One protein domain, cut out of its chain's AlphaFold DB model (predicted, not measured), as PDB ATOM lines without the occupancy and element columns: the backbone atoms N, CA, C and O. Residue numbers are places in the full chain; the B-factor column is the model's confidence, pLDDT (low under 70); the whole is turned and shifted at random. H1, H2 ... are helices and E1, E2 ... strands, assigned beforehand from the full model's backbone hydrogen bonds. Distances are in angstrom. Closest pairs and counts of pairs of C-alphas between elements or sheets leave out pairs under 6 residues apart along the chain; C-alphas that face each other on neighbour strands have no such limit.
ATOM      1  N   LEU A 669     116.809 223.134 147.566       97.81
ATOM      2  CA  LEU A 669     117.534 222.472 148.655       97.81
ATOM      3  C   LEU A 669     117.091 221.016 148.844       97.81
ATOM      4  O   LEU A 669     115.894 220.726 148.924       97.81
ATOM      5  N   HIS A 670     118.058 220.119 149.040       97.38
ATOM      6  CA  HIS A 670     117.786 218.734 149.404       97.38
ATOM      7  C   HIS A 670     117.642 218.611 150.930       97.38
ATOM      8  O   HIS A 670     118.601 218.297 151.639       97.38
ATOM      9  N   LEU A 671     116.464 218.952 151.457       96.62
ATOM     10  CA  LEU A 671     116.169 219.004 152.898       96.62
ATOM     11  C   LEU A 671     115.847 217.613 153.483       96.62
ATOM     12  O   LEU A 671     115.470 216.718 152.730       96.62
ATOM     13  N   PRO A 672     115.952 217.405 154.811       95.19
ATOM     14  CA  PRO A 672     115.509 216.159 155.443       95.19
ATOM     15  C   PRO A 672     114.059 215.800 155.093       95.19
ATOM     16  O   PRO A 672     113.218 216.678 154.956       95.19
ATOM     17  N   GLU A 673     113.741 214.515 154.965       93.31
ATOM     18  CA  GLU A 673     112.367 214.092 154.668       93.31
ATOM     19  C   GLU A 673     111.404 214.485 155.807       93.31
ATOM     20  O   GLU A 673     111.720 214.312 156.988       93.31
ATOM     21  N   SER A 674     110.247 215.058 155.460       92.81
ATOM     22  CA  SER A 674     109.256 215.562 156.415       92.81
ATOM     23  C   SER A 674     107.863 215.636 155.792       92.81
ATOM     24  O   SER A 674     107.726 216.023 154.635       92.81
ATOM     25  N   ASP A 675     106.826 215.354 156.582       90.88
ATOM     26  CA  ASP A 675     105.428 215.538 156.168       90.88
ATOM     27  C   ASP A 675     105.016 217.020 156.099       90.88
ATOM     28  O   ASP A 675     104.022 217.360 155.460       90.88
ATOM     29  N   ASP A 676     105.791 217.918 156.723       91.25
ATOM     30  CA  ASP A 676     105.509 219.357 156.747       91.25
ATOM     31  C   ASP A 676     105.680 220.016 155.365       91.25
ATOM     32  O   ASP A 676     105.119 221.085 155.117       91.25
ATOM     33  N   TYR A 677     106.483 219.417 154.476       91.75
ATOM     34  CA  TYR A 677     106.754 219.903 153.123       91.75
ATOM     35  C   TYR A 677     106.994 218.742 152.156       91.75
ATOM     36  O   TYR A 677     107.867 217.910 152.358       91.75
ATOM     37  N   GLN A 678     106.280 218.733 151.031       85.56
ATOM     38  CA  GLN A 678     106.399 217.671 150.021       85.56
ATOM     39  C   GLN A 678     107.087 218.146 148.733       85.56
ATOM     40  O   GLN A 678     107.007 217.506 147.694       85.56
ATOM     41  N   THR A 679     107.755 219.296 148.750       89.38
ATOM     42  CA  THR A 679     108.324 219.898 147.533       89.38
ATOM     43  C   THR A 679     109.810 219.620 147.331       89.38
ATOM     44  O   THR A 679     110.291 219.718 146.210       89.38
ATOM     45  N   ASN A 680     110.544 219.301 148.397       96.00
ATOM     46  CA  ASN A 680     111.999 219.146 148.369       96.00
ATOM     47  C   ASN A 680     112.399 217.689 148.125       96.00
ATOM     48  O   ASN A 680     111.743 216.776 148.626       96.00
ATOM     49  N   ILE A 681     113.502 217.474 147.407       96.94
ATOM     50  CA  ILE A 681     114.149 216.159 147.318       96.94
ATOM     51  C   ILE A 681     114.784 215.841 148.688       96.94
ATOM     52  O   ILE A 681     115.428 216.723 149.260       96.94
ATOM     53  N   PRO A 682     114.621 214.630 149.251       96.00
ATOM     54  CA  PRO A 682     115.239 214.272 150.526       96.00
ATOM     55  C   PRO A 682     116.772 214.370 150.513       96.00
ATOM     56  O   PRO A 682     117.438 213.857 149.615       96.00
ATOM     57  N   GLY A 683     117.343 214.972 151.553       95.62
ATOM     58  CA  GLY A 683     118.787 215.086 151.747       95.62
ATOM     59  C   GLY A 683     119.171 215.643 153.116       95.62
ATOM     60  O   GLY A 683     118.467 215.464 154.108       95.62
ATOM     61  N   ASN A 684     120.335 216.289 153.189       96.06
ATOM     62  CA  ASN A 684     120.906 216.822 154.429       96.06
ATOM     63  C   ASN A 684     121.257 218.316 154.353       96.06
ATOM     64  O   ASN A 684     122.008 218.822 155.199       96.06
ATOM     65  N   ASP A 685     120.729 219.028 153.357       97.62
ATOM     66  CA  ASP A 685     120.918 220.464 153.256       97.62
ATOM     67  C   ASP A 685     120.277 221.194 154.433       97.62
ATOM     68  O   ASP A 685     119.282 220.790 155.038       97.62
ATOM     69  N   LYS A 686     120.880 222.336 154.735       96.69
ATOM     70  CA  LYS A 686     120.336 223.349 155.626       96.69
ATOM     71  C   LYS A 686     120.157 224.624 154.822       96.69
ATOM     72  O   LYS A 686     120.916 224.878 153.885       96.69
ATOM     73  N   ILE A 687     119.218 225.464 155.237       97.31
ATOM     74  CA  ILE A 687     119.037 226.779 154.621       97.31
ATOM     75  C   ILE A 687     120.349 227.574 154.741       97.31
ATOM     76  O   ILE A 687     121.001 227.573 155.781       97.31
ATOM     77  N   GLY A 688     120.782 228.219 153.665       96.44
ATOM     78  CA  GLY A 688     122.114 228.814 153.530       96.44
ATOM     79  C   GLY A 688     123.153 227.893 152.874       96.44
ATOM     80  O   GLY A 688     124.314 228.285 152.719       96.44
ATOM     81  N   ALA A 689     122.793 226.658 152.501       97.06
ATOM     82  CA  ALA A 689     123.584 225.874 151.551       97.06
ATOM     83  C   ALA A 689     123.662 226.622 150.214       97.06
ATOM     84  O   ALA A 689     122.742 227.351 149.859       97.06
ATOM     85  N   TYR A 690     124.782 226.496 149.516       96.31
ATOM     86  CA  TYR A 690     125.035 227.223 148.279       96.31
ATOM     87  C   TYR A 690     125.826 226.347 147.313       96.31
ATOM     88  O   TYR A 690     126.595 225.486 147.749       96.31
ATOM     89  N   ARG A 691     125.640 226.614 146.021       95.88
ATOM     90  CA  ARG A 691     126.447 226.101 144.913       95.88
ATOM     91  C   ARG A 691     127.708 226.955 144.762       95.88
ATOM     92  O   ARG A 691     127.664 228.171 144.972       95.88
ATOM     93  N   SER A 692     128.843 226.339 144.436       91.75
ATOM     94  CA  SER A 692     130.072 227.084 144.131       91.75
ATOM     95  C   SER A 692     129.939 227.843 142.802       91.75
ATOM     96  O   SER A 692     129.263 227.381 141.892       91.75
ATOM     97  N   TYR A 693     130.574 229.014 142.674       84.44
ATOM     98  CA  TYR A 693     130.430 229.885 141.492       84.44
ATOM     99  C   TYR A 693     130.949 229.276 140.181       84.44
ATOM    100  O   TYR A 693     130.519 229.676 139.106       84.44
ATOM    101  N   ASP A 694     131.889 228.343 140.276       90.19
ATOM    102  CA  ASP A 694     132.500 227.602 139.173       90.19
ATOM    103  C   ASP A 694     131.699 226.356 138.761       90.19
ATOM    104  O   ASP A 694     132.034 225.705 137.775       90.19
ATOM    105  N   VAL A 695     130.625 226.034 139.487       95.12
ATOM    106  CA  VAL A 695     129.746 224.893 139.209       95.12
ATOM    107  C   VAL A 695     128.507 225.391 138.472       95.12
ATOM    108  O   VAL A 695     127.768 226.226 138.994       95.12
ATOM    109  N   ALA A 696     128.251 224.868 137.272       93.44
ATOM    110  CA  ALA A 696     127.051 225.186 136.496       93.44
ATOM    111  C   ALA A 696     125.767 224.728 137.213       93.44
ATOM    112  O   ALA A 696     125.786 223.791 138.009       93.44
ATOM    113  N   PHE A 697     124.653 225.414 136.958       94.81
ATOM    114  CA  PHE A 697     123.372 225.052 137.558       94.81
ATOM    115  C   PHE A 697     122.830 223.813 136.849       94.81
ATOM    116  O   PHE A 697     122.764 223.797 135.623       94.81
ATOM    117  N   GLN A 698     122.442 222.794 137.610       96.00
ATOM    118  CA  GLN A 698     121.822 221.582 137.087       96.00
ATOM    119  C   GLN A 698     120.451 221.402 137.748       96.00
ATOM    120  O   GLN A 698     120.391 220.908 138.872       96.00
ATOM    121  N   PRO A 699     119.345 221.776 137.087       95.19
ATOM    122  CA  PRO A 699     118.023 221.706 137.693       95.19
ATOM    123  C   PRO A 699     117.664 220.270 138.095       95.19
ATOM    124  O   PRO A 699     117.805 219.326 137.308       95.19
ATOM    125  N   MET A 700     117.172 220.134 139.330       96.25
ATOM    126  CA  MET A 700     116.593 218.908 139.872       96.25
ATOM    127  C   MET A 700     115.175 219.169 140.384       96.25
ATOM    128  O   MET A 700     114.916 220.217 140.977       96.25
ATOM    129  N   GLN A 701     114.247 218.235 140.164       93.94
ATOM    130  CA  GLN A 701     112.848 218.383 140.590       93.94
ATOM    131  C   GLN A 701     112.304 217.107 141.230       93.94
ATOM    132  O   GLN A 701     112.458 216.021 140.678       93.94
ATOM    133  N   ARG A 702     111.617 217.242 142.371       94.00
ATOM    134  CA  ARG A 702     110.829 216.155 142.970       94.00
ATOM    135  C   ARG A 702     109.498 216.023 142.239       94.00
ATOM    136  O   ARG A 702     108.757 216.998 142.137       94.00
ATOM    137  N   ILE A 703     109.167 214.806 141.833       93.69
ATOM    138  CA  ILE A 703     107.850 214.428 141.314       93.69
ATOM    139  C   ILE A 703     107.298 213.254 142.137       93.69
ATOM    140  O   ILE A 703     108.090 212.436 142.606       93.69
ATOM    141  N   PRO A 704     105.975 213.160 142.365       90.50
ATOM    142  CA  PRO A 704     105.386 211.975 142.990       90.50
ATOM    143  C   PRO A 704     105.651 210.732 142.134       90.50
ATOM    144  O   PRO A 704     106.314 209.799 142.578       90.50
ATOM    145  N   ASP A 705     105.228 210.826 140.873       90.31
ATOM    146  CA  ASP A 705     105.337 209.803 139.842       90.31
ATOM    147  C   ASP A 705     105.390 210.469 138.453       90.31
ATOM    148  O   ASP A 705     104.772 211.522 138.236       90.31
ATOM    149  N   ARG A 706     106.139 209.893 137.507       90.88
ATOM    150  CA  ARG A 706     106.329 210.464 136.160       90.88
ATOM    151  C   ARG A 706     105.057 210.539 135.316       90.88
ATOM    152  O   ARG A 706     104.998 211.385 134.427       90.88
ATOM    153  N   GLU A 707     104.046 209.709 135.580       87.94
ATOM    154  CA  GLU A 707     102.765 209.748 134.861       87.94
ATOM    155  C   GLU A 707     101.965 211.009 135.212       87.94
ATOM    156  O   GLU A 707     101.126 211.463 134.435       87.94
ATOM    157  N   THR A 708     102.264 211.629 136.359       84.06
ATOM    158  CA  THR A 708     101.625 212.880 136.794       84.06
ATOM    159  C   THR A 708     102.217 214.132 136.139       84.06
ATOM    160  O   THR A 708     101.618 215.209 136.224       84.06
ATOM    161  N   LEU A 709     103.371 214.023 135.465       88.31
ATOM    162  CA  LEU A 709     104.044 215.156 134.831       88.31
ATOM    163  C   LEU A 709     103.635 215.288 133.357       88.31
ATOM    164  O   LEU A 709     104.068 214.525 132.499       88.31
ATOM    165  N   THR A 710     102.835 216.308 133.046       85.25
ATOM    166  CA  THR A 710     102.253 216.511 131.705       85.25
ATOM    167  C   THR A 710     103.198 217.144 130.681       85.25
ATOM    168  O   THR A 710     102.945 217.044 129.484       85.25
ATOM    169  N   ALA A 711     104.278 217.794 131.125       88.81
ATOM    170  CA  ALA A 711     105.244 218.474 130.261       88.81
ATOM    171  C   ALA A 711     106.676 218.346 130.823       88.81
ATOM    172  O   ALA A 711     107.200 219.303 131.405       88.81
ATOM    173  N   PRO A 712     107.304 217.159 130.719       91.44
ATOM    174  CA  PRO A 712     108.697 216.984 131.116       91.44
ATOM    175  C   PRO A 712     109.636 217.821 130.242       91.44
ATOM    176  O   PRO A 712     109.407 218.005 129.048       91.44
ATOM    177  N   LYS A 713     110.703 218.330 130.857       91.00
ATOM    178  CA  LYS A 713     111.691 219.209 130.229       91.00
ATOM    179  C   LYS A 713     113.010 218.471 130.076       91.00
ATOM    180  O   LYS A 713     113.469 217.798 131.001       91.00
ATOM    181  N   GLU A 714     113.633 218.630 128.916       91.00
ATOM    182  CA  GLU A 714     114.998 218.154 128.715       91.00
ATOM    183  C   GLU A 714     115.983 218.943 129.586       91.00
ATOM    184  O   GLU A 714     115.742 220.092 129.956       91.00
ATOM    185  N   GLY A 715     117.095 218.305 129.956       89.31
ATOM    186  CA  GLY A 715     118.120 218.921 130.804       89.31
ATOM    187  C   GLY A 715     117.783 218.973 132.299       89.31
ATOM    188  O   GLY A 715     118.632 219.390 133.079       89.31
ATOM    189  N   VAL A 716     116.603 218.505 132.723       94.81
ATOM    190  CA  VAL A 716     116.212 218.382 134.137       94.81
ATOM    191  C   VAL A 716     116.413 216.950 134.624       94.81
ATOM    192  O   VAL A 716     116.061 215.991 133.933       94.81
ATOM    193  N   ILE A 717     116.951 216.801 135.836       96.81
ATOM    194  CA  ILE A 717     116.991 215.511 136.528       96.81
ATOM    195  C   ILE A 717     115.793 215.438 137.482       96.81
ATOM    196  O   ILE A 717     115.653 216.232 138.409       96.81
ATOM    197  N   TYR A 718     114.921 214.467 137.265       96.62
ATOM    198  CA  TYR A 718     113.717 214.257 138.055       96.62
ATOM    199  C   TYR A 718     113.957 213.192 139.115       96.62
ATOM    200  O   TYR A 718     114.416 212.102 138.796       96.62
ATOM    201  N   TRP A 719     113.634 213.488 140.366       96.75
ATOM    202  CA  TRP A 719     113.614 212.510 141.445       96.75
ATOM    203  C   TRP A 719     112.173 212.074 141.707       96.75
ATOM    204  O   TRP A 719     111.328 212.898 142.066       96.75
ATOM    205  N   GLU A 720     111.895 210.791 141.511       95.69
ATOM    206  CA  GLU A 720     110.564 210.209 141.671       95.69
ATOM    207  C   GLU A 720     110.378 209.676 143.096       95.69
ATOM    208  O   GLU A 720     111.155 208.838 143.561       95.69
ATOM    209  N   PHE A 721     109.362 210.171 143.806       92.56
ATOM    210  CA  PHE A 721     109.136 209.845 145.217       92.56
ATOM    211  C   PHE A 721     108.730 208.385 145.428       92.56
ATOM    212  O   PHE A 721     109.231 207.753 146.362       92.56
ATOM    213  N   ASP A 722     107.868 207.851 144.561       92.38
ATOM    214  CA  ASP A 722     107.311 206.506 144.724       92.38
ATOM    215  C   ASP A 722     108.367 205.411 144.500       92.38
ATOM    216  O   ASP A 722     108.458 204.463 145.284       92.38
ATOM    217  N   SER A 723     109.227 205.561 143.484       94.62
ATOM    218  CA  SER A 723     110.313 204.606 143.195       94.62
ATOM    219  C   SER A 723     111.644 204.938 143.873       94.62
ATOM    220  O   SER A 723     112.530 204.083 143.933       94.62
ATOM    221  N   ARG A 724     111.802 206.166 144.387       94.50
ATOM    222  CA  ARG A 724     113.044 206.703 144.973       94.50
ATOM    223  C   ARG A 724     114.226 206.723 143.989       94.50
ATOM    224  O   ARG A 724     115.380 206.646 144.415       94.50
ATOM    225  N   GLN A 725     113.959 206.837 142.687       96.00
ATOM    226  CA  GLN A 725     114.971 206.848 141.623       96.00
ATOM    227  C   GLN A 725     115.053 208.196 140.897       96.00
ATOM    228  O   GLN A 725     114.123 209.001 140.927       96.00
ATOM    229  N   TYR A 726     116.187 208.429 140.230       97.25
ATOM    230  CA  TYR A 726     116.408 209.600 139.385       97.25
ATOM    231  C   TYR A 726     116.203 209.255 137.906       97.25
ATOM    232  O   TYR A 726     116.699 208.237 137.419       97.25
ATOM    233  N   PHE A 727     115.523 210.137 137.181       96.94
ATOM    234  CA  PHE A 727     115.205 210.003 135.764       96.94
ATOM    235  C   PHE A 727     115.553 211.273 134.999       96.94
ATOM    236  O   PHE A 727     115.593 212.370 135.551       96.94
ATOM    237  N   VAL A 728     115.779 211.124 133.702       96.19
ATOM    238  CA  VAL A 728     115.909 212.228 132.753       96.19
ATOM    239  C   VAL A 728     114.943 212.010 131.601       96.19
ATOM    240  O   VAL A 728     114.635 210.871 131.236       96.19
ATOM    241  N   PHE A 729     114.480 213.111 131.024       94.19
ATOM    242  CA  PHE A 729     113.677 213.108 129.811       94.19
ATOM    243  C   PHE A 729     114.530 213.613 128.647       94.19
ATOM    244  O   PHE A 729     115.139 214.680 128.758       94.19
ATOM    245  N   ARG A 730     114.633 212.826 127.574       92.44
ATOM    246  CA  ARG A 730     115.381 213.158 126.350       92.44
ATOM    247  C   ARG A 730     114.690 212.541 125.143       92.44
ATOM    248  O   ARG A 730     114.226 211.403 125.234       92.44
ATOM    249  N   ASP A 731     114.622 213.275 124.040       90.44
ATOM    250  CA  ASP A 731     114.078 212.811 122.758       90.44
ATOM    251  C   ASP A 731     112.651 212.235 122.878       90.44
ATOM    252  O   ASP A 731     112.282 211.260 122.224       90.44
ATOM    253  N   GLY A 732     111.833 212.820 123.760       89.12
ATOM    254  CA  GLY A 732     110.452 212.385 123.984       89.12
ATOM    255  C   GLY A 732     110.281 211.168 124.906       89.12
ATOM    256  O   GLY A 732     109.153 210.698 125.064       89.12
ATOM    257  N   ALA A 733     111.352 210.652 125.520       92.31
ATOM    258  CA  ALA A 733     111.314 209.447 126.347       92.31
ATOM    259  C   ALA A 733     111.980 209.620 127.723       92.31
ATOM    260  O   ALA A 733     112.941 210.369 127.905       92.31
ATOM    261  N   TRP A 734     111.476 208.864 128.703       95.06
ATOM    262  CA  TRP A 734     112.064 208.750 130.038       95.06
ATOM    263  C   TRP A 734     113.164 207.687 130.072       95.06
ATOM    264  O   TRP A 734     112.987 206.581 129.567       95.06
ATOM    265  N   SER A 735     114.272 207.988 130.745       94.94
ATOM    266  CA  SER A 735     115.337 207.023 131.046       94.94
ATOM    267  C   SER A 735     115.897 207.252 132.447       94.94
ATOM    268  O   SER A 735     115.779 208.347 132.999       94.94
ATOM    269  N   THR A 736     116.468 206.215 133.061       95.75
ATOM    270  CA  THR A 736     117.144 206.346 134.360       95.75
ATOM    271  C   THR A 736     118.340 207.284 134.220       95.75
ATOM    272  O   THR A 736     119.118 207.169 133.273       95.75
ATOM    273  N   ALA A 737     118.485 208.219 135.158       95.50
ATOM    274  CA  ALA A 737     119.630 209.115 135.190       95.50
ATOM    275  C   ALA A 737     120.915 208.329 135.501       95.50
ATOM    276  O   ALA A 737     120.906 207.416 136.330       95.50
ATOM    277  N   ASP A 738     122.025 208.698 134.863       96.38
ATOM    278  CA  ASP A 738     123.336 208.118 135.163       96.38
ATOM    279  C   ASP A 738     123.713 208.410 136.624       96.38
ATOM    280  O   ASP A 738     123.795 209.570 137.037       96.38
ATOM    281  N   SER A 739     123.945 207.357 137.412       95.25
ATOM    282  CA  SER A 739     124.233 207.483 138.840       95.25
ATOM    283  C   SER A 739     125.508 208.279 139.117       95.25
ATOM    284  O   SER A 739     125.536 209.036 140.079       95.25
ATOM    285  N   GLN A 740     126.543 208.173 138.274       96.88
ATOM    286  CA  GLN A 740     127.783 208.938 138.456       96.88
ATOM    287  C   GLN A 740     127.545 210.433 138.246       96.88
ATOM    288  O   GLN A 740     128.094 211.260 138.976       96.88
ATOM    289  N   VAL A 741     126.702 210.783 137.271       95.94
ATOM    290  CA  VAL A 741     126.311 212.174 137.017       95.94
ATOM    291  C   VAL A 741     125.491 212.714 138.184       95.94
ATOM    292  O   VAL A 741     125.784 213.800 138.680       95.94
ATOM    293  N   VAL A 742     124.503 211.951 138.658       97.31
ATOM    294  CA  VAL A 742     123.673 212.334 139.811       97.31
ATOM    295  C   VAL A 742     124.529 212.526 141.063       97.31
ATOM    296  O   VAL A 742     124.412 213.558 141.723       97.31
ATOM    297  N   ASP A 743     125.428 211.590 141.364       97.31
ATOM    298  CA  ASP A 743     126.313 211.671 142.527       97.31
ATOM    299  C   ASP A 743     127.227 212.900 142.459       97.31
ATOM    300  O   ASP A 743     127.425 213.585 143.466       97.31
ATOM    301  N   GLN A 744     127.745 213.226 141.271       97.38
ATOM    302  CA  GLN A 744     128.566 214.417 141.068       97.38
ATOM    303  C   GLN A 744     127.747 215.706 141.242       97.38
ATOM    304  O   GLN A 744     128.180 216.611 141.955       97.38
ATOM    305  N   VAL A 745     126.535 215.769 140.679       97.75
ATOM    306  CA  VAL A 745     125.599 216.896 140.854       97.75
ATOM    307  C   VAL A 745     125.252 217.105 142.327       97.75
ATOM    308  O   VAL A 745     125.248 218.245 142.801       97.75
ATOM    309  N   ILE A 746     125.005 216.019 143.068       97.56
ATOM    310  CA  ILE A 746     124.700 216.075 144.500       97.56
ATOM    311  C   ILE A 746     125.916 216.554 145.298       97.56
ATOM    312  O   ILE A 746     125.797 217.438 146.149       97.56
ATOM    313  N   LYS A 747     127.097 216.001 145.007       97.00
ATOM    314  CA  LYS A 747     128.359 216.352 145.667       97.00
ATOM    315  C   LYS A 747     128.720 217.823 145.479       97.00
ATOM    316  O   LYS A 747     129.100 218.482 146.448       97.00
ATOM    317  N   ASP A 748     128.571 218.336 144.262       97.38
ATOM    318  CA  ASP A 748     128.877 219.728 143.923       97.38
ATOM    319  C   ASP A 748     127.756 220.694 144.319       97.38
ATOM    320  O   ASP A 748     127.925 221.916 144.251       97.38
ATOM    321  N   LYS A 749     126.601 220.153 144.735       97.94
ATOM    322  CA  LYS A 749     125.366 220.902 144.984       97.94
ATOM    323  C   LYS A 749     124.949 221.734 143.772       97.94
ATOM    324  O   LYS A 749     124.425 222.840 143.915       97.94
ATOM    325  N   ALA A 750     125.187 221.202 142.572       97.81
ATOM    326  CA  ALA A 750     124.907 221.882 141.309       97.81
ATOM    327  C   ALA A 750     123.408 222.197 141.137       97.81
ATOM    328  O   ALA A 750     123.042 223.108 140.402       97.81
ATOM    329  N   TYR A 751     122.555 221.492 141.879       97.31
ATOM    330  CA  TYR A 751     121.111 221.673 141.922       97.31
ATOM    331  C   TYR A 751     120.629 222.894 142.713       97.31
ATOM    332  O   TYR A 751     119.444 223.193 142.643       97.31
ATOM    333  N   ILE A 752     121.490 223.598 143.465       97.56
ATOM    334  CA  ILE A 752     121.064 224.766 144.251       97.56
ATOM    335  C   ILE A 752     120.922 225.997 143.350       97.56
ATOM    336  O   ILE A 752     121.905 226.476 142.763       97.56
ATOM    337  N   ASP A 753     119.705 226.535 143.303       96.12
ATOM    338  CA  ASP A 753     119.369 227.747 142.557       96.12
ATOM    339  C   ASP A 753     119.764 228.986 143.366       96.12
ATOM    340  O   ASP A 753     119.197 229.268 144.418       96.12
ATOM    341  N   MET A 754     120.824 229.667 142.943       96.25
ATOM    342  CA  MET A 754     121.452 230.739 143.721       96.25
ATOM    343  C   MET A 754     120.670 232.050 143.568       96.25
ATOM    344  O   MET A 754     120.090 232.257 142.511       96.25
ATOM    345  N   PRO A 755     120.707 232.970 144.557       95.88
ATOM    346  CA  PRO A 755     120.006 234.247 144.441       95.88
ATOM    347  C   PRO A 755     120.385 235.011 143.164       95.88
ATOM    348  O   PRO A 755     121.580 235.159 142.878       95.88
ATOM    349  N   ASN A 756     119.393 235.567 142.465       94.31
ATOM    350  CA  ASN A 756     119.601 236.213 141.162       94.31
ATOM    351  C   ASN A 756     120.480 237.477 141.236       94.31
ATOM    352  O   ASN A 756     121.190 237.806 140.285       94.31
ATOM    353  N   GLN A 757     120.512 238.179 142.377       93.25
ATOM    354  CA  GLN A 757     121.459 239.280 142.602       93.25
ATOM    355  C   GLN A 757     122.787 238.738 143.150       93.25
ATOM    356  O   GLN A 757     123.100 238.868 144.339       93.25
ATOM    357  N   SER A 758     123.585 238.130 142.268       90.94
ATOM    358  CA  SER A 758     124.829 237.420 142.618       90.94
ATOM    359  C   SER A 758     125.868 238.277 143.366       90.94
ATOM    360  O   SER A 758     126.639 237.774 144.187       90.94
ATOM    361  N   PHE A 759     125.852 239.592 143.141       88.94
ATOM    362  CA  PHE A 759     126.709 240.574 143.815       88.94
ATOM    363  C   PHE A 759     126.330 240.827 145.288       88.94
ATOM    364  O   PHE A 759     127.109 241.430 146.022       88.94
ATOM    365  N   LEU A 760     125.165 240.352 145.748       93.19
ATOM    366  CA  LEU A 760     124.713 240.431 147.147       93.19
ATOM    367  C   LEU A 760     124.665 239.063 147.842       93.19
ATOM    368  O   LEU A 760     124.220 238.983 148.990       93.19
ATOM    369  N   THR A 761     125.102 237.990 147.174       92.81
ATOM    370  CA  THR A 761     125.072 236.614 147.694       92.81
ATOM    371  C   THR A 761     125.937 236.441 148.941       92.81
ATOM    372  O   THR A 761     125.545 235.723 149.860       92.81
TER     373      THR A 761
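What this domain is: This is residues 669 to 761 of the 776 residues of the protein "Outer membrane beta-barrel protein" of Rhodothermaceae bacterium (UniProt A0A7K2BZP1). With little regular structure, a long unnamed stretch, residues 669 to 699, leads into a small, strongly twisted sheet of four strands that one helix, H1, only grazes; another unnamed stretch, residues 749 to 761, follows H1. The 93 printed residues, 28 of them in named elements, run E1 E2 E3 E4 H1; the sheet has that strand order and is mixed, as is the class. The whole is compact, radius of gyration of the C-alphas 13.7 A, spanning 39 by 32 by 24 A.

How they stand to each other: E1, residues 700 to 703, is parallel to E2, residues 717 to 720; N 701 and O 717, 3.0 A apart, are within hydrogen-bond range. E2, E3, residues 725 to 730, and E4, residues 733 to 736, form a meander, each the antiparallel neighbour of the one before, in two hairpins; N 718 and O 727 are 2.8 A apart, N 728 and O 735 2.9 A. H1, residues 739 to 748, has every O i to N i+4 pair within range; its closest C-alphas to E3 are Val 742 and Tyr 726, 7.8 A.

Where its parts are: E1 begins at C-alpha 700 (116.593, 218.908, 139.872). E3 measures 16.5 A. H1 measures 14.0 A, ending at C-alpha 748 (128.877, 219.728, 143.923).

The domain as a whole: The printed part has no cut. E1 to E2 is a long link. No printed residue is under 70.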